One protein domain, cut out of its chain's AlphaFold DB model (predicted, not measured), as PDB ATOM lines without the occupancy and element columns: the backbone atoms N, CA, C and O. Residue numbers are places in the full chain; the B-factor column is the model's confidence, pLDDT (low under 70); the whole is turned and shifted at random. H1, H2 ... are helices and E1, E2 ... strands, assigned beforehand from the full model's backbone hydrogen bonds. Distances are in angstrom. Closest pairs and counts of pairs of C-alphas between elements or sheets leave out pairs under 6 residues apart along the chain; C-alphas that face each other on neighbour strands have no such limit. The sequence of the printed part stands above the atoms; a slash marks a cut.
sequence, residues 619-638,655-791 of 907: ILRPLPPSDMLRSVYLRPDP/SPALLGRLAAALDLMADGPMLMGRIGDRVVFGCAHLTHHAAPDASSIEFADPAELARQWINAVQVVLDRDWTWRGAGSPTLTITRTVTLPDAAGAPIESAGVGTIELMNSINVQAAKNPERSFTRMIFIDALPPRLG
ATOM      1  N   ILE A 619     -26.695  27.307 -22.375       87.69
ATOM      2  CA  ILE A 619     -25.514  27.882 -21.693       87.69
ATOM      3  C   ILE A 619     -25.787  29.152 -20.851       87.69
ATOM      4  O   ILE A 619     -25.013  29.495 -19.955       87.69
ATOM      5  N   LEU A 620     -26.877  29.871 -21.139       89.25
ATOM      6  CA  LEU A 620     -27.310  31.045 -20.383       89.25
ATOM      7  C   LEU A 620     -28.429  30.660 -19.413       89.25
ATOM      8  O   LEU A 620     -29.510  30.247 -19.841       89.25
ATOM      9  N   ARG A 621     -28.198  30.868 -18.113       89.56
ATOM     10  CA  ARG A 621     -29.204  30.654 -17.069       89.56
ATOM     11  C   ARG A 621     -30.411  31.572 -17.329       89.56
ATOM     12  O   ARG A 621     -30.214  32.780 -17.501       89.56
ATOM     13  N   PRO A 622     -31.655  31.059 -17.333       87.31
ATOM     14  CA  PRO A 622     -32.834  31.890 -17.548       87.31
ATOM     15  C   PRO A 622     -33.008  32.892 -16.400       87.31
ATOM     16  O   PRO A 622     -33.039  32.519 -15.227       87.31
ATOM     17  N   LEU A 623     -33.153  34.170 -16.750       87.56
ATOM     18  CA  LEU A 623     -33.413  35.266 -15.814       87.56
ATOM     19  C   LEU A 623     -34.829  35.828 -16.024       87.56
ATOM     20  O   LEU A 623     -35.335  35.804 -17.151       87.56
ATOM     21  N   PRO A 624     -35.472  36.392 -14.983       87.94
ATOM     22  CA  PRO A 624     -36.685  37.183 -15.155       87.94
ATOM     23  C   PRO A 624     -36.465  38.315 -16.176       87.94
ATOM     24  O   PRO A 624     -35.397  38.934 -16.168       87.94
ATOM     25  N   PRO A 625     -37.458  38.671 -17.019       83.81
ATOM     26  CA  PRO A 625     -37.291  39.731 -18.018       83.81
ATOM     27  C   PRO A 625     -36.830  41.082 -17.441       83.81
ATOM     28  O   PRO A 625     -36.083  41.796 -18.100       83.81
ATOM     29  N   SER A 626     -37.216  41.397 -16.196       79.75
ATOM     30  CA  SER A 626     -36.821  42.603 -15.440       79.75
ATOM     31  C   SER A 626     -35.350  42.660 -15.016       79.75
ATOM     32  O   SER A 626     -34.874  43.706 -14.556       79.75
ATOM     33  N   ASP A 627     -34.668  41.521 -15.092       83.00
ATOM     34  CA  ASP A 627     -33.300  41.326 -14.621       83.00
ATOM     35  C   ASP A 627     -32.381  41.066 -15.819       83.00
ATOM     36  O   ASP A 627     -31.275  41.604 -15.856       83.00
ATOM     37  N   MET A 628     -32.885  40.350 -16.836       87.00
ATOM     38  CA  MET A 628     -32.237  40.176 -18.140       87.00
ATOM     39  C   MET A 628     -32.082  41.499 -18.904       87.00
ATOM     40  O   MET A 628     -31.030  41.736 -19.491       87.00
ATOM     41  N   LEU A 629     -33.100  42.369 -18.898       89.44
ATOM     42  CA  LEU A 629     -33.016  43.727 -19.439       89.44
ATOM     43  C   LEU A 629     -33.556  44.726 -18.415       89.44
ATOM     44  O   LEU A 629     -34.751  44.759 -18.120       89.44
ATOM     45  N   ARG A 630     -32.674  45.590 -17.911       89.06
ATOM     46  CA  ARG A 630     -33.021  46.639 -16.953       89.06
ATOM     47  C   ARG A 630     -32.684  48.016 -17.516       89.06
ATOM     48  O   ARG A 630     -31.524  48.415 -17.563       89.06
ATOM     49  N   SER A 631     -33.719  48.750 -17.917       87.56
ATOM     50  CA  SER A 631     -33.613  50.137 -18.383       87.56
ATOM     51  C   SER A 631     -33.782  51.114 -17.218       87.56
ATOM     52  O   SER A 631     -34.833  51.162 -16.578       87.56
ATOM     53  N   VAL A 632     -32.756  51.920 -16.949       86.69
ATOM     54  CA  VAL A 632     -32.718  52.898 -15.855       86.69
ATOM     55  C   VAL A 632     -32.629  54.308 -16.438       86.69
ATOM     56  O   VAL A 632     -31.686  54.625 -17.156       86.69
ATOM     57  N   TYR A 633     -33.584  55.178 -16.105       85.81
ATOM     58  CA  TYR A 633     -33.505  56.604 -16.439       85.81
ATOM     59  C   TYR A 633     -33.011  57.401 -15.231       85.81
ATOM     60  O   TYR A 633     -33.755  57.649 -14.275       85.81
ATOM     61  N   LEU A 634     -31.742  57.805 -15.254       82.44
ATOM     62  CA  LEU A 634     -31.140  58.546 -14.151       82.44
ATOM     63  C   LEU A 634     -31.431  60.045 -14.294       82.44
ATOM     64  O   LEU A 634     -31.080  60.705 -15.276       82.44
ATOM     65  N   ARG A 635     -32.079  60.609 -13.270       76.94
ATOM     66  CA  ARG A 635     -32.220  62.062 -13.131       76.94
ATOM     67  C   ARG A 635     -30.919  62.641 -12.560       76.94
ATOM     68  O   ARG A 635     -30.431  62.065 -11.582       76.94
ATOM     69  N   PRO A 636     -30.419  63.776 -13.098       71.81
ATOM     70  CA  PRO A 636     -29.340  64.538 -12.473       71.81
ATOM     71  C   PRO A 636     -29.630  64.783 -10.994       71.81
ATOM     72  O   PRO A 636     -30.800  64.882 -10.602       71.81
ATOM     73  N   ASP A 637     -28.584  64.896 -10.182       64.06
ATOM     74  CA  ASP A 637     -28.775  65.179  -8.765       64.06
ATOM     75  C   ASP A 637     -29.485  66.522  -8.545       64.06
ATOM     76  O   ASP A 637     -29.244  67.487  -9.279       64.06
ATOM     77  N   PRO A 638     -30.402  66.596  -7.562       57.72
ATOM     78  CA  PRO A 638     -31.124  67.822  -7.279       57.72
ATOM     79  C   PRO A 638     -30.138  68.907  -6.845       57.72
ATOM     80  O   PRO A 638     -29.401  68.743  -5.871       57.72
ATOM     81  N   SER A 655     -20.485  62.481  -9.299       54.53
ATOM     82  CA  SER A 655     -21.460  62.362  -8.212       54.53
ATOM     83  C   SER A 655     -21.559  60.882  -7.794       54.53
ATOM     84  O   SER A 655     -21.997  60.041  -8.590       54.53
ATOM     85  N   PRO A 656     -21.200  60.507  -6.545       60.25
ATOM     86  CA  PRO A 656     -21.249  59.099  -6.135       60.25
ATOM     87  C   PRO A 656     -22.690  58.562  -6.122       60.25
ATOM     88  O   PRO A 656     -22.930  57.357  -6.155       60.25
ATOM     89  N   ALA A 657     -23.673  59.468  -6.096       71.38
ATOM     90  CA  ALA A 657     -25.091  59.157  -6.083       71.38
ATOM     91  C   ALA A 657     -25.624  58.656  -7.434       71.38
ATOM     92  O   ALA A 657     -26.534  57.826  -7.433       71.38
ATOM     93  N   LEU A 658     -25.145  59.149  -8.585       79.50
ATOM     94  CA  LEU A 658     -25.580  58.639  -9.898       79.50
ATOM     95  C   LEU A 658     -25.097  57.201 -10.105       79.50
ATOM     96  O   LEU A 658     -25.919  56.308 -10.330       79.50
ATOM     97  N   LEU A 659     -23.795  56.966  -9.933       83.81
ATOM     98  CA  LEU A 659     -23.218  55.638 -10.108       83.81
ATOM     99  C   LEU A 659     -23.693  54.654  -9.033       83.81
ATOM    100  O   LEU A 659     -24.036  53.523  -9.358       83.81
ATOM    101  N   GLY A 660     -23.826  55.092  -7.776       82.69
ATOM    102  CA  GLY A 660     -24.388  54.271  -6.700       82.69
ATOM    103  C   GLY A 660     -25.837  53.831  -6.957       82.69
ATOM    104  O   GLY A 660     -26.197  52.702  -6.630       82.69
ATOM    105  N   ARG A 661     -26.664  54.668  -7.605       84.69
ATOM    106  CA  ARG A 661     -28.019  54.278  -8.047       84.69
ATOM    107  C   ARG A 661     -27.986  53.256  -9.181       84.69
ATOM    108  O   ARG A 661     -28.792  52.331  -9.160       84.69
ATOM    109  N   LEU A 662     -27.069  53.401 -10.142       87.31
ATOM    110  CA  LEU A 662     -26.892  52.418 -11.215       87.31
ATOM    111  C   LEU A 662     -26.392  51.077 -10.658       87.31
ATOM    112  O   LEU A 662     -26.984  50.042 -10.941       87.31
ATOM    113  N   ALA A 663     -25.381  51.094  -9.787       89.44
ATOM    114  CA  ALA A 663     -24.855  49.904  -9.123       89.44
ATOM    115  C   ALA A 663     -25.929  49.175  -8.303       89.44
ATOM    116  O   ALA A 663     -26.094  47.965  -8.443       89.44
ATOM    117  N   ALA A 664     -26.726  49.908  -7.516       86.00
ATOM    118  CA  ALA A 664     -27.851  49.340  -6.776       86.00
ATOM    119  C   ALA A 664     -28.935  48.753  -7.701       86.00
ATOM    120  O   ALA A 664     -29.529  47.729  -7.372       86.00
ATOM    121  N   ALA A 665     -29.183  49.363  -8.865       85.81
ATOM    122  CA  ALA A 665     -30.131  48.841  -9.846       85.81
ATOM    123  C   ALA A 665     -29.629  47.565 -10.548       85.81
ATOM    124  O   ALA A 665     -30.456  46.727 -10.904       85.81
ATOM    125  N   LEU A 666     -28.314  47.408 -10.738       88.88
ATOM    126  CA  LEU A 666     -27.693  46.272 -11.438       88.88
ATOM    127  C   LEU A 666     -27.133  45.184 -10.508       88.88
ATOM    128  O   LEU A 666     -26.548  44.213 -10.980       88.88
ATOM    129  N   ASP A 667     -27.325  45.321  -9.195       88.62
ATOM    130  CA  ASP A 667     -26.806  44.383  -8.192       88.62
ATOM    131  C   ASP A 667     -25.259  44.292  -8.214       88.62
ATOM    132  O   ASP A 667     -24.662  43.213  -8.197       88.62
ATOM    133  N   LEU A 668     -24.617  45.464  -8.294       91.50
ATOM    134  CA  LEU A 668     -23.169  45.685  -8.418       91.50
ATOM    135  C   LEU A 668     -22.615  46.556  -7.277       91.50
ATOM    136  O   LEU A 668     -23.359  47.096  -6.456       91.50
ATOM    137  N   MET A 669     -21.292  46.717  -7.248       90.06
ATOM    138  CA  MET A 669     -20.585  47.681  -6.405       90.06
ATOM    139  C   MET A 669     -20.111  48.884  -7.232       90.06
ATOM    140  O   MET A 669     -19.750  48.740  -8.400       90.06
ATOM    141  N   ALA A 670     -20.094  50.064  -6.608       88.31
ATOM    142  CA  ALA A 670     -19.496  51.282  -7.152       88.31
ATOM    143  C   ALA A 670     -18.321  51.726  -6.268       88.31
ATOM    144  O   ALA A 670     -18.460  51.751  -5.043       88.31
ATOM    145  N   ASP A 671     -17.206  52.102  -6.889       85.62
ATOM    146  CA  ASP A 671     -16.044  52.715  -6.241       85.62
ATOM    147  C   ASP A 671     -15.605  53.931  -7.073       85.62
ATOM    148  O   ASP A 671     -15.132  53.793  -8.201       85.62
ATOM    149  N   GLY A 672     -15.869  55.140  -6.570       83.75
ATOM    150  CA  GLY A 672     -15.700  56.378  -7.338       83.75
ATOM    151  C   GLY A 672     -16.487  56.361  -8.669       83.75
ATOM    152  O   GLY A 672     -17.706  56.180  -8.631       83.75
ATOM    153  N   PRO A 673     -15.832  56.564  -9.833       85.94
ATOM    154  CA  PRO A 673     -16.435  56.454 -11.168       85.94
ATOM    155  C   PRO A 673     -16.503  55.015 -11.737       85.94
ATOM    156  O   PRO A 673     -16.942  54.837 -12.876       85.94
ATOM    157  N   MET A 674     -16.087  53.989 -10.980       88.44
ATOM    158  CA  MET A 674     -15.981  52.600 -11.444       88.44
ATOM    159  C   MET A 674     -17.128  51.703 -10.951       88.44
ATOM    160  O   MET A 674     -17.467  51.705  -9.767       88.44
ATOM    161  N   LEU A 675     -17.690  50.883 -11.846       90.88
ATOM    162  CA  LEU A 675     -18.547  49.738 -11.518       90.88
ATOM    163  C   LEU A 675     -17.738  48.442 -11.495       90.88
ATOM    164  O   LEU A 675     -16.904  48.199 -12.368       90.88
ATOM    165  N   MET A 676     -18.038  47.579 -10.528       92.31
ATOM    166  CA  MET A 676     -17.431  46.255 -10.393       92.31
ATOM    167  C   MET A 676     -18.412  45.239  -9.797       92.31
ATOM    168  O   MET A 676     -19.428  45.599  -9.196       92.31
ATOM    169  N   GLY A 677     -18.098  43.954  -9.969       90.38
ATOM    170  CA  GLY A 677     -18.826  42.862  -9.323       90.38
ATOM    171  C   GLY A 677     -18.776  42.911  -7.795       90.38
ATOM    172  O   GLY A 677     -17.959  43.614  -7.195       90.38
ATOM    173  N   ARG A 678     -19.660  42.141  -7.158       90.69
ATOM    174  CA  ARG A 678     -19.600  41.908  -5.712       90.69
ATOM    175  C   ARG A 678     -18.377  41.073  -5.336       90.69
ATOM    176  O   ARG A 678     -17.793  40.378  -6.160       90.69
ATOM    177  N   ILE A 679     -18.019  41.117  -4.056       89.62
ATOM    178  CA  ILE A 679     -17.083  40.158  -3.457       89.62
ATOM    179  C   ILE A 679     -17.612  38.738  -3.716       89.62
ATOM    180  O   ILE A 679     -18.739  38.439  -3.330       89.62
ATOM    181  N   GLY A 680     -16.804  37.908  -4.376       88.69
ATOM    182  CA  GLY A 680     -17.134  36.532  -4.761       88.69
ATOM    183  C   GLY A 680     -17.706  36.360  -6.175       88.69
ATOM    184  O   GLY A 680     -17.554  35.282  -6.749       88.69
ATOM    185  N   ASP A 681     -18.280  37.410  -6.774       90.44
ATOM    186  CA  ASP A 681     -18.883  37.367  -8.116       90.44
ATOM    187  C   ASP A 681     -17.826  37.610  -9.209       90.44
ATOM    188  O   ASP A 681     -17.208  38.678  -9.267       90.44
ATOM    189  N   ARG A 682     -17.695  36.686 -10.169       92.25
ATOM    190  CA  ARG A 682     -17.017  36.972 -11.445       92.25
ATOM    191  C   ARG A 682     -17.997  37.666 -12.391       92.25
ATOM    192  O   ARG A 682     -18.979  37.064 -12.828       92.25
ATOM    193  N   VAL A 683     -17.718  38.931 -12.701       93.06
ATOM    194  CA  VAL A 683     -18.499  39.769 -13.626       93.06
ATOM    195  C   VAL A 683     -17.612  40.197 -14.793       93.06
ATOM    196  O   VAL A 683     -16.434  40.475 -14.583       93.06
ATOM    197  N   VAL A 684     -18.176  40.259 -15.998       93.88
ATOM    198  CA  VAL A 684     -17.532  40.771 -17.217       93.88
ATOM    199  C   VAL A 684     -18.426  41.841 -17.847       93.88
ATOM    200  O   VAL A 684     -19.630  41.627 -18.001       93.88
ATOM    201  N   PHE A 685     -17.850  42.984 -18.214       94.06
ATOM    202  CA  PHE A 685     -18.564  44.131 -18.770       94.06
ATOM    203  C   PHE A 685     -18.331  44.309 -20.275       94.06
ATOM    204  O   PHE A 685     -17.222  44.156 -20.776       94.06
ATOM    205  N   GLY A 686     -19.378  44.727 -20.983       93.50
ATOM    206  CA  GLY A 686     -19.281  45.406 -22.276       93.50
ATOM    207  C   GLY A 686     -20.057  46.720 -22.215       93.50
ATOM    208  O   GLY A 686     -20.986  46.849 -21.416       93.50
ATOM    209  N   CYS A 687     -19.681  47.716 -23.016       93.25
ATOM    210  CA  CYS A 687     -20.356  49.010 -22.991       93.25
ATOM    211  C   CYS A 687     -20.338  49.714 -24.351       93.25
ATOM    212  O   CYS A 687     -19.375  49.600 -25.110       93.25
ATOM    213  N   ALA A 688     -21.403  50.459 -24.644       91.06
ATOM    214  CA  ALA A 688     -21.547  51.267 -25.846       91.06
ATOM    215  C   ALA A 688     -22.256  52.598 -25.563       91.06
ATOM    216  O   ALA A 688     -23.032  52.730 -24.616       91.06
ATOM    217  N   HIS A 689     -22.004  53.578 -26.434       88.19
ATOM    218  CA  HIS A 689     -22.607  54.919 -26.398       88.19
ATOM    219  C   HIS A 689     -22.334  55.737 -25.111       88.19
ATOM    220  O   HIS A 689     -22.983  56.757 -24.890       88.19
ATOM    221  N   LEU A 690     -21.350  55.323 -24.304       88.56
ATOM    222  CA  LEU A 690     -20.815  56.039 -23.139       88.56
ATOM    223  C   LEU A 690     -19.286  56.080 -23.216       88.56
ATOM    224  O   LEU A 690     -18.659  55.091 -23.617       88.56
ATOM    225  N   THR A 691     -18.681  57.182 -22.783       88.56
ATOM    226  CA  THR A 691     -17.226  57.332 -22.696       88.56
ATOM    227  C   THR A 691     -16.708  56.559 -21.482       88.56
ATOM    228  O   THR A 691     -16.992  56.909 -20.334       88.56
ATOM    229  N   HIS A 692     -15.961  55.479 -21.717       91.62
ATOM    230  CA  HIS A 692     -15.567  54.542 -20.664       91.62
ATOM    231  C   HIS A 692     -14.182  53.920 -20.884       91.62
ATOM    232  O   HIS A 692     -13.671  53.853 -22.002       91.62
ATOM    233  N   HIS A 693     -13.620  53.395 -19.799       91.69
ATOM    234  CA  HIS A 693     -12.441  52.543 -19.775       91.69
ATOM    235  C   HIS A 693     -12.800  51.223 -19.082       91.69
ATOM    236  O   HIS A 693     -13.126  51.200 -17.897       91.69
ATOM    237  N   ALA A 694     -12.760  50.113 -19.820       90.25
ATOM    238  CA  ALA A 694     -12.863  48.781 -19.232       90.25
ATOM    239  C   ALA A 694     -11.492  48.323 -18.707       90.25
ATOM    240  O   ALA A 694     -10.452  48.660 -19.281       90.25
ATOM    241  N   ALA A 695     -11.483  47.523 -17.639       90.00
ATOM    242  CA  ALA A 695     -10.278  46.814 -17.216       90.00
ATOM    243  C   ALA A 695      -9.779  45.859 -18.330       90.00
ATOM    244  O   ALA A 695     -10.588  45.401 -19.139       90.00
ATOM    245  N   PRO A 696      -8.483  45.486 -18.378       87.25
ATOM    246  CA  PRO A 696      -7.961  44.564 -19.399       87.25
ATOM    247  C   PRO A 696      -8.593  43.162 -19.392       87.25
ATOM    248  O   PRO A 696      -8.502  42.449 -20.385       87.25
ATOM    249  N   ASP A 697      -9.206  42.759 -18.278       86.62
ATOM    250  CA  ASP A 697      -9.990  41.528 -18.131       86.62
ATOM    251  C   ASP A 697     -11.512  41.762 -18.215       86.62
ATOM    252  O   ASP A 697     -12.294  40.855 -17.939       86.62
ATOM    253  N   ALA A 698     -11.917  42.992 -18.547       90.19
ATOM    254  CA  ALA A 698     -13.284  43.506 -18.531       90.19
ATOM    255  C   ALA A 698     -14.040  43.304 -17.197       90.19
ATOM    256  O   ALA A 698     -15.266  43.375 -17.168       90.19
ATOM    257  N   SER A 699     -13.339  43.089 -16.075       91.06
ATOM    258  CA  SER A 699     -13.969  42.787 -14.777       91.06
ATOM    259  C   SER A 699     -14.504  44.004 -14.010       91.06
ATOM    260  O   SER A 699     -15.237  43.869 -13.023       91.06
ATOM    261  N   SER A 700     -14.144  45.202 -14.466       92.25
ATOM    262  CA  SER A 700     -14.699  46.480 -14.039       92.25
ATOM    263  C   SER A 700     -14.751  47.457 -15.212       92.25
ATOM    264  O   SER A 700     -14.053  47.291 -16.218       92.25
ATOM    265  N   ILE A 701     -15.593  48.479 -15.076       92.94
ATOM    266  CA  ILE A 701     -15.749  49.556 -16.052       92.94
ATOM    267  C   ILE A 701     -15.783  50.907 -15.341       92.94
ATOM    268  O   ILE A 701     -16.556  51.110 -14.407       92.94
ATOM    269  N   GLU A 702     -14.938  51.829 -15.785       92.06
ATOM    270  CA  GLU A 702     -14.831  53.195 -15.283       92.06
ATOM    271  C   GLU A 702     -15.399  54.171 -16.315       92.06
ATOM    272  O   GLU A 702     -15.034  54.116 -17.490       92.06
ATOM    273  N   PHE A 703     -16.310  55.053 -15.902       90.00
ATOM    274  CA  PHE A 703     -16.888  56.066 -16.792       90.00
ATOM    275  C   PHE A 703     -16.057  57.347 -16.748       90.00
ATOM    276  O   PHE A 703     -15.785  57.868 -15.667       90.00
ATOM    277  N   ALA A 704     -15.682  57.870 -17.917       86.62
ATOM    278  CA  ALA A 704     -14.841  59.063 -18.017       86.62
ATOM    279  C   ALA A 704     -15.573  60.333 -17.546       86.62
ATOM    280  O   ALA A 704     -14.972  61.176 -16.884       86.62
ATOM    281  N   ASP A 705     -16.873  60.438 -17.837       83.38
ATOM    282  CA  ASP A 705     -17.767  61.433 -17.244       83.38
ATOM    283  C   ASP A 705     -19.105  60.784 -16.833       83.38
ATOM    284  O   ASP A 705     -19.982  60.559 -17.670       83.38
ATOM    285  N   PRO A 706     -19.324  60.488 -15.539       77.94
ATOM    286  CA  PRO A 706     -20.594  59.939 -15.073       77.94
ATOM    287  C   PRO A 706     -21.776  60.926 -15.136       77.94
ATOM    288  O   PRO A 706     -22.906  60.509 -14.871       77.94
ATOM    289  N   ALA A 707     -21.585  62.193 -15.533       79.31
ATOM    290  CA  ALA A 707     -22.698  63.057 -15.930       79.31
ATOM    291  C   ALA A 707     -23.387  62.559 -17.218       79.31
ATOM    292  O   ALA A 707     -24.595  62.769 -17.364       79.31
ATOM    293  N   GLU A 708     -22.679  61.824 -18.092       83.62
ATOM    294  CA  GLU A 708     -23.265  61.138 -19.256       83.62
ATOM    295  C   GLU A 708     -24.353  60.129 -18.852       83.62
ATOM    296  O   GLU A 708     -25.270  59.864 -19.624       83.62
ATOM    297  N   LEU A 709     -24.312  59.582 -17.631       85.06
ATOM    298  CA  LEU A 709     -25.319  58.624 -17.167       85.06
ATOM    299  C   LEU A 709     -26.708  59.259 -16.980       85.06
ATOM    300  O   LEU A 709     -27.708  58.542 -16.908       85.06
ATOM    301  N   ALA A 710     -26.795  60.587 -16.872       82.88
ATOM    302  CA  ALA A 710     -28.040  61.298 -16.611       82.88
ATOM    303  C   ALA A 710     -28.751  61.764 -17.896       82.88
ATOM    304  O   ALA A 710     -28.135  62.028 -18.921       82.88
ATOM    305  N   ARG A 711     -30.078  61.951 -17.815       82.62
ATOM    306  CA  ARG A 711     -30.954  62.420 -18.920       82.62
ATOM    307  C   ARG A 711     -31.080  61.471 -20.125       82.62
ATOM    308  O   ARG A 711     -31.740  61.833 -21.099       82.62
ATOM    309  N   GLN A 712     -30.535  60.263 -20.045       86.31
ATOM    310  CA  GLN A 712     -30.735  59.208 -21.037       86.31
ATOM    311  C   GLN A 712     -31.122  57.872 -20.399       86.31
ATOM    312  O   GLN A 712     -31.045  57.703 -19.181       86.31
ATOM    313  N   TRP A 713     -31.630  56.952 -21.221       87.19
ATOM    314  CA  TRP A 713     -31.943  55.595 -20.787       87.19
ATOM    315  C   TRP A 713     -30.668  54.763 -20.804       87.19
ATOM    316  O   TRP A 713     -30.075  54.562 -21.860       87.19
ATOM    317  N   ILE A 714     -30.270  54.271 -19.635       91.00
ATOM    318  CA  ILE A 714     -29.185  53.308 -19.489       91.00
ATOM    319  C   ILE A 714     -29.811  51.919 -19.526       91.00
ATOM    320  O   ILE A 714     -30.489  51.511 -18.583       91.00
ATOM    321  N   ASN A 715     -29.639  51.215 -20.639       90.69
ATOM    322  CA  ASN A 715     -30.125  49.860 -20.843       90.69
ATOM    323  C   ASN A 715     -29.020  48.886 -20.447       90.69
ATOM    324  O   ASN A 715     -27.991  48.811 -21.116       90.69
ATOM    325  N   ALA A 716     -29.226  48.142 -19.366       92.06
ATOM    326  CA  ALA A 716     -28.326  47.072 -18.972       92.06
ATOM    327  C   ALA A 716     -28.920  45.720 -19.370       92.06
ATOM    328  O   ALA A 716     -29.980  45.340 -18.866       92.06
ATOM    329  N   VAL A 717     -28.234  44.991 -20.249       92.38
ATOM    330  CA  VAL A 717     -28.515  43.574 -20.506       92.38
ATOM    331  C   VAL A 717     -27.648  42.755 -19.561       92.38
ATOM    332  O   VAL A 717     -26.429  42.908 -19.571       92.38
ATOM    333  N   GLN A 718     -28.254  41.888 -18.754       92.62
ATOM    334  CA  GLN A 718     -27.534  40.933 -17.914       92.62
ATOM    335  C   GLN A 718     -27.816  39.516 -18.399       92.62
ATOM    336  O   GLN A 718     -28.969  39.142 -18.612       92.62
ATOM    337  N   VAL A 719     -26.768  38.710 -18.516       92.62
ATOM    338  CA  VAL A 719     -26.881  37.260 -18.690       92.62
ATOM    339  C   VAL A 719     -25.939  36.559 -17.717       92.62
ATOM    340  O   VAL A 719     -24.907  37.102 -17.319       92.62
ATOM    341  N   VAL A 720     -26.306  35.350 -17.304       93.19
ATOM    342  CA  VAL A 720     -25.485  34.508 -16.431       93.19
ATOM    343  C   VAL A 720     -25.059  33.295 -17.238       93.19
ATOM    344  O   VAL A 720     -25.904  32.512 -17.663       93.19
ATOM    345  N   LEU A 721     -23.755  33.158 -17.457       92.31
ATOM    346  CA  LEU A 721     -23.152  31.959 -18.017       92.31
ATOM    347  C   LEU A 721     -23.225  30.858 -16.956       92.31
ATOM    348  O   LEU A 721     -22.581  30.978 -15.909       92.31
ATOM    349  N   ASP A 722     -24.010  29.817 -17.220       91.50
ATOM    350  CA  ASP A 722     -24.275  28.721 -16.281       91.50
ATOM    351  C   ASP A 722     -23.201  27.631 -16.402       91.50
ATOM    352  O   ASP A 722     -23.467  26.483 -16.760       91.50
ATOM    353  N   ARG A 723     -21.944  28.050 -16.236       90.81
ATOM    354  CA  ARG A 723     -20.742  27.226 -16.374       90.81
ATOM    355  C   ARG A 723     -19.734  27.615 -15.309       90.81
ATOM    356  O   ARG A 723     -19.542  28.807 -15.038       90.81
ATOM    357  N   ASP A 724     -19.056  26.615 -14.756       92.62
ATOM    358  CA  ASP A 724     -18.035  26.869 -13.751       92.62
ATOM    359  C   ASP A 724     -16.817  27.616 -14.330       92.62
ATOM    360  O   ASP A 724     -16.563  27.610 -15.536       92.62
ATOM    361  N   TRP A 725     -16.036  28.281 -13.477       92.06
ATOM    362  CA  TRP A 725     -14.935  29.144 -13.925       92.06
ATOM    363  C   TRP A 725     -13.841  28.441 -14.738       92.06
ATOM    364  O   TRP A 725     -13.140  29.128 -15.481       92.06
ATOM    365  N   THR A 726     -13.685  27.121 -14.610       92.94
ATOM    366  CA  THR A 726     -12.729  26.323 -15.393       92.94
ATOM    367  C   THR A 726     -13.191  26.063 -16.831       92.94
ATOM    368  O   THR A 726     -12.416  25.512 -17.607       92.94
ATOM    369  N   TRP A 727     -14.419  26.447 -17.209       92.62
ATOM    370  CA  TRP A 727     -14.994  26.241 -18.543       92.62
ATOM    371  C   TRP A 727     -14.300  27.058 -19.650       92.62
ATOM    372  O   TRP A 727     -13.944  28.228 -19.483       92.62
ATOM    373  N   ARG A 728     -14.097  26.418 -20.810       89.50
ATOM    374  CA  ARG A 728     -13.265  26.885 -21.936       89.50
ATOM    375  C   ARG A 728     -13.920  26.641 -23.305       89.50
ATOM    376  O   ARG A 728     -13.213  26.409 -24.278       89.50
ATOM    377  N   GLY A 729     -15.251  26.691 -23.390       85.00
ATOM    378  CA  GLY A 729     -15.989  26.542 -24.657       85.00
ATOM    379  C   GLY A 729     -16.241  27.849 -25.431       85.00
ATOM    380  O   GLY A 729     -16.728  27.804 -26.558       85.00
ATOM    381  N   ALA A 730     -15.930  29.019 -24.862       83.62
ATOM    382  CA  ALA A 730     -16.186  30.311 -25.506       83.62
ATOM    383  C   ALA A 730     -15.149  30.665 -26.583       83.62
ATOM    384  O   ALA A 730     -13.943  30.654 -26.334       83.62
ATOM    385  N   GLY A 731     -15.647  31.096 -27.744       81.94
ATOM    386  CA  GLY A 731     -14.870  31.855 -28.721       81.94
ATOM    387  C   GLY A 731     -14.738  33.343 -28.362       81.94
ATOM    388  O   GLY A 731     -15.280  33.821 -27.359       81.94
ATOM    389  N   SER A 732     -14.037  34.078 -29.228       83.00
ATOM    390  CA  SER A 732     -13.982  35.545 -29.219       83.00
ATOM    391  C   SER A 732     -14.590  36.096 -30.523       83.00
ATOM    392  O   SER A 732     -14.199  35.628 -31.598       83.00
ATOM    393  N   PRO A 733     -15.536  37.057 -30.468       86.31
ATOM    394  CA  PRO A 733     -16.197  37.563 -29.259       86.31
ATOM    395  C   PRO A 733     -17.083  36.492 -28.602       86.31
ATOM    396  O   PRO A 733     -17.599  35.603 -29.276       86.31
ATOM    397  N   THR A 734     -17.282  36.580 -27.286       89.44
ATOM    398  CA  THR A 734     -18.067  35.585 -26.533       89.44
ATOM    399  C   THR A 734     -19.570  35.821 -26.657       89.44
ATOM    400  O   THR A 734     -20.333  34.868 -26.777       89.44
ATOM    401  N   LEU A 735     -20.001  37.085 -26.664       90.06
ATOM    402  CA  LEU A 735     -21.376  37.488 -26.968       90.06
ATOM    403  C   LEU A 735     -21.371  38.680 -27.927       90.06
ATOM    404  O   LEU A 735     -20.549  39.586 -27.784       90.06
ATOM    405  N   THR A 736     -22.348  38.722 -28.832       91.25
ATOM    406  CA  THR A 736     -22.620  39.863 -29.719       91.25
ATOM    407  C   THR A 736     -23.991  40.437 -29.390       91.25
ATOM    408  O   THR A 736     -24.975  39.702 -29.322       91.25
ATOM    409  N   ILE A 737     -24.066  41.751 -29.184       90.88
ATOM    410  CA  ILE A 737     -25.263  42.443 -28.712       90.88
ATOM    411  C   ILE A 737     -25.881  43.228 -29.868       90.88
ATOM    412  O   ILE A 737     -25.242  44.090 -30.475       90.88
ATOM    413  N   THR A 738     -27.154  42.950 -30.141       90.69
ATOM    414  CA  THR A 738     -27.985  43.694 -31.093       90.69
ATOM    415  C   THR A 738     -29.134  44.372 -30.352       90.69
ATOM    416  O   THR A 738     -29.734  43.790 -29.449       90.69
ATOM    417  N   ARG A 739     -29.425  45.624 -30.708       87.75
ATOM    418  CA  ARG A 739     -30.512  46.425 -30.132       87.75
ATOM    419  C   ARG A 739     -31.534  46.709 -31.214       87.75
ATOM    420  O   ARG A 739     -31.193  47.339 -32.215       87.75
ATOM    421  N   THR A 740     -32.776  46.323 -30.951       86.12
ATOM    422  CA  THR A 740     -33.933  46.635 -31.796       86.12
ATOM    423  C   THR A 740     -34.827  47.632 -31.073       86.12
ATOM    424  O   THR A 740     -35.290  47.362 -29.966       86.12
ATOM    425  N   VAL A 741     -35.067  48.792 -31.683       81.12
ATOM    426  CA  VAL A 741     -35.936  49.845 -31.143       81.12
ATOM    427  C   VAL A 741     -37.221  49.909 -31.961       81.12
ATOM    428  O   VAL A 741     -37.189  50.144 -33.168       81.12
ATOM    429  N   THR A 742     -38.351  49.763 -31.272       78.25
ATOM    430  CA  THR A 742     -39.702  49.936 -31.818       78.25
ATOM    431  C   THR A 742     -40.411  51.022 -31.012       78.25
ATOM    432  O   THR A 742     -40.330  51.021 -29.785       78.25
ATOM    433  N   LEU A 743     -41.105  51.946 -31.682       74.19
ATOM    434  CA  LEU A 743     -41.896  53.009 -31.050       74.19
ATOM    435  C   LEU A 743     -43.397  52.693 -31.201       74.19
ATOM    436  O   LEU A 743     -43.940  52.934 -32.278       74.19
ATOM    437  N   PRO A 744     -44.084  52.165 -30.165       61.78
ATOM    438  CA  PRO A 744     -45.485  51.741 -30.288       61.78
ATOM    439  C   PRO A 744     -46.439  52.901 -30.598       61.78
ATOM    440  O   PRO A 744     -47.373  52.752 -31.380       61.78
ATOM    441  N   ASP A 745     -46.162  54.072 -30.019       63.12
ATOM    442  CA  ASP A 745     -47.027  55.254 -30.076       63.12
ATOM    443  C   ASP A 745     -46.804  56.124 -31.336       63.12
ATOM    444  O   ASP A 745     -47.359  57.216 -31.453       63.12
ATOM    445  N   ALA A 746     -45.983  55.660 -32.289       62.19
ATOM    446  CA  ALA A 746     -45.645  56.369 -33.525       62.19
ATOM    447  C   ALA A 746     -45.925  55.489 -34.756       62.19
ATOM    448  O   ALA A 746     -45.034  54.833 -35.298       62.19
ATOM    449  N   ALA A 747     -47.183  55.476 -35.209       51.59
ATOM    450  CA  ALA A 747     -47.609  54.694 -36.369       51.59
ATOM    451  C   ALA A 747     -46.770  55.028 -37.622       51.59
ATOM    452  O   ALA A 747     -46.742  56.171 -38.076       51.59
ATOM    453  N   GLY A 748     -46.095  54.017 -38.179       60.81
ATOM    454  CA  GLY A 748     -45.205  54.157 -39.339       60.81
ATOM    455  C   GLY A 748     -43.736  54.468 -39.017       60.81
ATOM    456  O   GLY A 748     -42.949  54.623 -39.948       60.81
ATOM    457  N   ALA A 749     -43.336  54.540 -37.741       63.44
ATOM    458  CA  ALA A 749     -41.924  54.657 -37.375       63.44
ATOM    459  C   ALA A 749     -41.129  53.392 -37.783       63.44
ATOM    460  O   ALA A 749     -41.620  52.277 -37.581       63.44
ATOM    461  N   PRO A 750     -39.907  53.530 -38.335       64.75
ATOM    462  CA  PRO A 750     -39.088  52.384 -38.713       64.75
ATOM    463  C   PRO A 750     -38.634  51.596 -37.478       64.75
ATOM    464  O   PRO A 750     -38.257  52.176 -36.460       64.75
ATOM    465  N   ILE A 751     -38.625  50.265 -37.594       75.62
ATOM    466  CA  ILE A 751     -37.940  49.395 -36.634       75.62
ATOM    467  C   ILE A 751     -36.443  49.512 -36.916       75.62
ATOM    468  O   ILE A 751     -35.968  49.088 -37.970       75.62
ATOM    469  N   GLU A 752     -35.698  50.089 -35.980       76.62
ATOM    470  CA  GLU A 752     -34.248  50.234 -36.101       76.62
ATOM    471  C   GLU A 752     -33.555  49.101 -35.351       76.62
ATOM    472  O   GLU A 752     -33.666  49.008 -34.130       76.62
ATOM    473  N   SER A 753     -32.827  48.252 -36.078       83.38
ATOM    474  CA  SER A 753     -31.982  47.199 -35.511       83.38
ATOM    475  C   SER A 753     -30.518  47.479 -35.835       83.38
ATOM    476  O   SER A 753     -30.170  47.668 -37.000       83.38
ATOM    477  N   ALA A 754     -29.661  47.497 -34.815       83.38
ATOM    478  CA  ALA A 754     -28.227  47.737 -34.960       83.38
ATOM    479  C   ALA A 754     -27.409  46.807 -34.056       83.38
ATOM    480  O   ALA A 754     -27.810  46.511 -32.928       83.38
ATOM    481  N   GLY A 755     -26.234  46.383 -34.530       85.88
ATOM    482  CA  GLY A 755     -25.196  45.819 -33.666       85.88
ATOM    483  C   GLY A 755     -24.633  46.922 -32.772       85.88
ATOM    484  O   GLY A 755     -24.263  47.981 -33.271       85.88
ATOM    485  N   VAL A 756     -24.621  46.694 -31.460       88.81
ATOM    486  CA  VAL A 756     -24.252  47.707 -30.457       88.81
ATOM    487  C   VAL A 756     -22.879  47.438 -29.847       88.81
ATOM    488  O   VAL A 756     -22.175  48.378 -29.497       88.81
ATOM    489  N   GLY A 757     -22.468  46.175 -29.753       89.75
ATOM    490  CA  GLY A 757     -21.142  45.809 -29.269       89.75
ATOM    491  C   GLY A 757     -21.021  44.322 -28.969       89.75
ATOM    492  O   GLY A 757     -21.861  43.517 -29.375       89.75
ATOM    493  N   THR A 758     -19.969  43.967 -28.241       92.06
ATOM    494  CA  THR A 758     -19.636  42.591 -27.857       92.06
ATOM    495  C   THR A 758     -19.240  42.515 -26.384       92.06
ATOM    496  O   THR A 758     -18.829  43.515 -25.797       92.06
ATOM    497  N   ILE A 759     -19.324  41.322 -25.795       91.56
ATOM    498  CA  ILE A 759     -18.643  40.970 -24.538       91.56
ATOM    499  C   ILE A 759     -17.616  39.881 -24.848       91.56
ATOM    500  O   ILE A 759     -17.902  38.950 -25.604       91.56
ATOM    501  N   GLU A 760     -16.430  39.988 -24.254       90.00
ATOM    502  CA  GLU A 760     -15.353  39.005 -24.370       90.00
ATOM    503  C   GLU A 760     -15.008  38.433 -22.989       90.00
ATOM    504  O   GLU A 760     -14.630  39.165 -22.073       90.00
ATOM    505  N   LEU A 761     -15.152  37.116 -22.825       90.12
ATOM    506  CA  LEU A 761     -14.830  36.418 -21.584       90.12
ATOM    507  C   LEU A 761     -13.321  36.167 -21.490       90.12
ATOM    508  O   LEU A 761     -12.806  35.135 -21.922       90.12
ATOM    509  N   MET A 762     -12.607  37.099 -20.866       88.00
ATOM    510  CA  MET A 762     -11.185  36.923 -20.577       88.00
ATOM    511  C   MET A 762     -10.962  35.813 -19.540       88.00
ATOM    512  O   MET A 762     -11.626  35.754 -18.499       88.00
ATOM    513  N   ASN A 763      -9.988  34.928 -19.795       87.38
ATOM    514  CA  ASN A 763      -9.653  33.828 -18.883       87.38
ATOM    515  C   ASN A 763      -8.743  34.268 -17.721       87.38
ATOM    516  O   ASN A 763      -7.629  33.766 -17.538       87.38
ATOM    517  N   SER A 764      -9.239  35.220 -16.940       89.12
ATOM    518  CA  SER A 764      -8.654  35.722 -15.701       89.12
ATOM    519  C   SER A 764      -9.748  36.032 -14.679       89.12
ATOM    520  O   SER A 764     -10.912  36.211 -15.045       89.12
ATOM    521  N   ILE A 765      -9.367  36.107 -13.403       89.56
ATOM    522  CA  ILE A 765     -10.201  36.695 -12.351       89.56
ATOM    523  C   ILE A 765      -9.550  37.943 -11.755       89.56
ATOM    524  O   ILE A 765      -8.326  38.090 -11.757       89.56
ATOM    525  N   ASN A 766     -10.385  38.807 -11.179       89.06
ATOM    526  CA  ASN A 766      -9.942  39.964 -10.416       89.06
ATOM    527  C   ASN A 766      -9.930  39.690  -8.900       89.06
ATOM    528  O   ASN A 766     -10.436  38.683  -8.398       89.06
ATOM    529  N   VAL A 767      -9.370  40.636  -8.144       86.88
ATOM    530  CA  VAL A 767      -9.183  40.528  -6.685       86.88
ATOM    531  C   VAL A 767     -10.507  40.549  -5.896       86.88
ATOM    532  O   VAL A 767     -10.514  40.165  -4.727       86.88
ATOM    533  N   GLN A 768     -11.625  40.990  -6.487       86.69
ATOM    534  CA  GLN A 768     -12.931  40.974  -5.811       86.69
ATOM    535  C   GLN A 768     -13.627  39.619  -5.961       86.69
ATOM    536  O   GLN A 768     -14.079  39.068  -4.957       86.69
ATOM    537  N   ALA A 769     -13.619  39.039  -7.165       88.44
ATOM    538  CA  ALA A 769     -14.103  37.682  -7.413       88.44
ATOM    539  C   ALA A 769     -13.313  36.648  -6.589       88.44
ATOM    540  O   ALA A 769     -13.896  35.744  -6.003       88.44
ATOM    541  N   ALA A 770     -11.993  36.822  -6.454       88.00
ATOM    542  CA  ALA A 770     -11.112  35.917  -5.704       88.00
ATOM    543  C   ALA A 770     -11.403  35.800  -4.186       88.00
ATOM    544  O   ALA A 770     -10.846  34.922  -3.522       88.00
ATOM    545  N   LYS A 771     -12.231  36.680  -3.606       88.06
ATOM    546  CA  LYS A 771     -12.574  36.691  -2.172       88.06
ATOM    547  C   LYS A 771     -13.930  36.022  -1.956       88.06
ATOM    548  O   LYS A 771     -14.935  36.562  -2.392       88.06
ATOM    549  N   ASN A 772     -13.963  34.904  -1.231       87.81
ATOM    550  CA  ASN A 772     -15.154  34.047  -1.092       87.81
ATOM    551  C   ASN A 772     -15.811  33.718  -2.462       87.81
ATOM    552  O   ASN A 772     -16.995  33.990  -2.645       87.81
ATOM    553  N   PRO A 773     -15.033  33.184  -3.426       89.19
ATOM    554  CA  PRO A 773     -15.442  32.996  -4.819       89.19
ATOM    555  C   PRO A 773     -16.617  32.026  -4.983       89.19
ATOM    556  O   PRO A 773     -16.524  30.868  -4.566       89.19
ATOM    557  N   GLU A 774     -17.664  32.462  -5.686       89.81
ATOM    558  CA  GLU A 774     -18.713  31.575  -6.193       89.81
ATOM    559  C   GLU A 774     -18.357  31.128  -7.617       89.81
ATOM    560  O   GLU A 774     -18.467  31.884  -8.583       89.81
ATOM    561  N   ARG A 775     -17.870  29.888  -7.733       90.38
ATOM    562  CA  ARG A 775     -17.254  29.373  -8.964       90.38
ATOM    563  C   ARG A 775     -18.221  28.761  -9.972       90.38
ATOM    564  O   ARG A 775     -17.769  28.469 -11.071       90.38
ATOM    565  N   SER A 776     -19.497  28.562  -9.631       90.25
ATOM    566  CA  SER A 776     -20.474  27.856 -10.487       90.25
ATOM    567  C   SER A 776     -20.997  28.656 -11.689       90.25
ATOM    568  O   SER A 776     -21.612  28.075 -12.576       90.25
ATOM    569  N   PHE A 777     -20.785  29.976 -11.739       91.81
ATOM    570  CA  PHE A 777     -21.270  30.818 -12.837       91.81
ATOM    571  C   PHE A 777     -20.369  32.028 -13.113       91.81
ATOM    572  O   PHE A 777     -19.523  32.408 -12.302       91.81
ATOM    573  N   THR A 778     -20.592  32.691 -14.251       93.25
ATOM    574  CA  THR A 778     -20.029  34.019 -14.559       93.25
ATOM    575  C   THR A 778     -21.135  34.974 -15.014       93.25
ATOM    576  O   THR A 778     -21.917  34.640 -15.901       93.25
ATOM    577  N   ARG A 779     -21.217  36.178 -14.436       93.62
ATOM    578  CA  ARG A 779     -22.158  37.227 -14.875       93.62
ATOM    579  C   ARG A 779     -21.549  38.017 -16.033       93.62
ATOM    580  O   ARG A 779     -20.392  38.419 -15.967       93.62
ATOM    581  N   MET A 780     -22.337  38.298 -17.062       93.69
ATOM    582  CA  MET A 780     -21.955  39.171 -18.174       93.69
ATOM    583  C   MET A 780     -22.971  40.306 -18.283       93.69
ATOM    584  O   MET A 780     -24.177  40.059 -18.308       93.69
ATOM    585  N   ILE A 781     -22.492  41.550 -18.302       94.44
ATOM    586  CA  ILE A 781     -23.335  42.749 -18.261       94.44
ATOM    587  C   ILE A 781     -22.949  43.683 -19.404       94.44
ATOM    588  O   ILE A 781     -21.824  44.178 -19.458       94.44
ATOM    589  N   PHE A 782     -23.892  43.953 -20.302       94.69
ATOM    590  CA  PHE A 782     -23.737  44.950 -21.353       94.69
ATOM    591  C   PHE A 782     -24.466  46.237 -20.973       94.69
ATOM    592  O   PHE A 782     -25.660  46.188 -20.679       94.69
ATOM    593  N   ILE A 783     -23.780  47.378 -20.997       93.81
ATOM    594  CA  ILE A 783     -24.351  48.696 -20.688       93.81
ATOM    595  C   ILE A 783     -24.452  49.518 -21.977       93.81
ATOM    596  O   ILE A 783     -23.463  49.753 -22.661       93.81
ATOM    597  N   ASP A 784     -25.652  49.978 -22.304       92.44
ATOM    598  CA  ASP A 784     -25.928  50.760 -23.507       92.44
ATOM    599  C   ASP A 784     -26.691  52.040 -23.164       92.44
ATOM    600  O   ASP A 784     -27.762  51.990 -22.555       92.44
ATOM    601  N   ALA A 785     -26.174  53.190 -23.592       89.38
ATOM    602  CA  ALA A 785     -26.912  54.441 -23.512       89.38
ATOM    603  C   ALA A 785     -27.795  54.669 -24.750       89.38
ATOM    604  O   ALA A 785     -27.349  54.615 -25.898       89.38
ATOM    605  N   LEU A 786     -29.065  54.986 -24.499       86.56
ATOM    606  CA  LEU A 786     -30.030  55.401 -25.509       86.56
ATOM    607  C   LEU A 786     -30.642  56.761 -25.122       86.56
ATOM    608  O   LEU A 786     -31.434  56.835 -24.173       86.56
ATOM    609  N   PRO A 787     -30.333  57.844 -25.859       78.94
ATOM    610  CA  PRO A 787     -30.993  59.131 -25.676       78.94
ATOM    611  C   PRO A 787     -32.518  59.014 -25.847       78.94
ATOM    612  O   PRO A 787     -32.986  58.260 -26.709       78.94
ATOM    613  N   PRO A 788     -33.328  59.754 -25.067       70.06
ATOM    614  CA  PRO A 788     -34.777  59.722 -25.208       70.06
ATOM    615  C   PRO A 788     -35.169  60.295 -26.574       70.06
ATOM    616  O   PRO A 788     -34.848  61.441 -26.893       70.06
ATOM    617  N   ARG A 789     -35.885  59.509 -27.386       66.44
ATOM    618  CA  ARG A 789     -36.345  59.974 -28.699       66.44
ATOM    619  C   ARG A 789     -37.368  61.096 -28.528       66.44
ATOM    620  O   ARG A 789     -38.386  60.945 -27.848       66.44
ATOM    621  N   LEU A 790     -37.067  62.234 -29.142       57.25
ATOM    622  CA  LEU A 790     -37.932  63.404 -29.157       57.25
ATOM    623  C   LEU A 790     -38.944  63.277 -30.301       57.25
ATOM    624  O   LEU A 790     -38.586  62.886 -31.410       57.25
ATOM    625  N   GLY A 791     -40.202  63.629 -30.037       55.47
ATOM    626  CA  GLY A 791     -41.210  63.781 -31.083       55.47
ATOM    627  C   GLY A 791     -40.972  65.035 -31.934       55.47
ATOM    628  O   GLY A 791     -40.097  65.853 -31.642       55.47
TER     629      GLY A 791
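This is residues 619 to 638 and 655 to 791 of the 907 residues of an uncharacterized protein of Hyphomicrobiales bacterium (UniProt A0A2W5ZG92). A twisted four-stranded sheet, E1 E7 E10 E4, forms the middle; the hairpin E8 E9 covers part of one face, making a sandwich, and H2 packs on the other. H2 also packs on a small second sheet of short strands, E2 E3 E6 E5, whose E5 and E6 come close to E4. The 157 printed residues hold three named helices and ten named strands, in the order H1 E1 H2 E2 E3 E4 E5 E6 H3 E7 E8 E9 E10. The first sheet is mixed, the others antiparallel; the class is mixed, helices and strands, with under half of the residues in named elements. The whole is compact, with a radius of gyration of the C-alphas of 16.1 A and spans of 49 by 36 by 26 A.

The largest sheet runs E1 (629 to 633), E7 (713 to 721), E10 (778 to 786), E4 (683 to 688). E1 and E7 are antiparallel, N 632 to O 714 2.8 A. E7 and E10 are antiparallel, N 715 to O 784 2.8 A. E10 and E4 are parallel, N 686 to O 781 2.9 A. E8 (735 to 741) and E9 (752 to 759) form an antiparallel hairpin, N 737 to O 757 2.8 A. It makes a sandwich, two sheets face to face, with the large sheet, the strands at 41 degrees; the closest C-alphas of E4 and E9, Gly 686 and Ile 759, are 5.0 A apart. H2 (656 to 666) is on the large sheet at a height of 9.3 A, over E7 and slantwise to it at 38 degrees on the local plane. H1 (625 to 628) is on the same face, over none of the strands. The second sheet runs E2 (669 to 671), E3 (674 to 676), E6 (700 to 703), E5 (692 to 694). E2 and E3 are a hairpin, N 671 to O 674 2.9 A, as are E5 and E6, N 693 to O 702 2.8 A; E3 and E6 pair at N 675 to O 701, 2.8 A. H2 is on one face of this sheet, two layers, at a height of 8.3 A, along the strands. H3 (706 to 709) touches H2, the closest C-alphas, of Leu 659 and Pro 706, 7.1 A apart, and only grazes the large sheet. Every O i to N i+4 pair of H2 is within hydrogen-bond range; H1 and H3 are too short for one.

E10 measures 26.0 A, E7 25.4 A, E9 21.5 A, E8 19.5 A, E4 17.1 A, H2 15.3 A and E1 13.2 A. H1 begins at C-alpha 625 (-37.291, 39.731, -18.018), and E10 ends at C-alpha 786 (-30.030, 55.401, -25.509).

The farthest C-alphas, of Gly 748 and Asn 772, are 52.6 A apart. Residues 639 to 654 are not printed; C-alphas 638 and 655 are 11.1 A apart across the cut. The links E7 to E8, 13 residues, and E9 to E10, 18 residues, are long. The mean pLDDT of the printed part is 85.3, with residues 637 to 638, 655 to 656, 744 to 750 and 789 to 791 under 70.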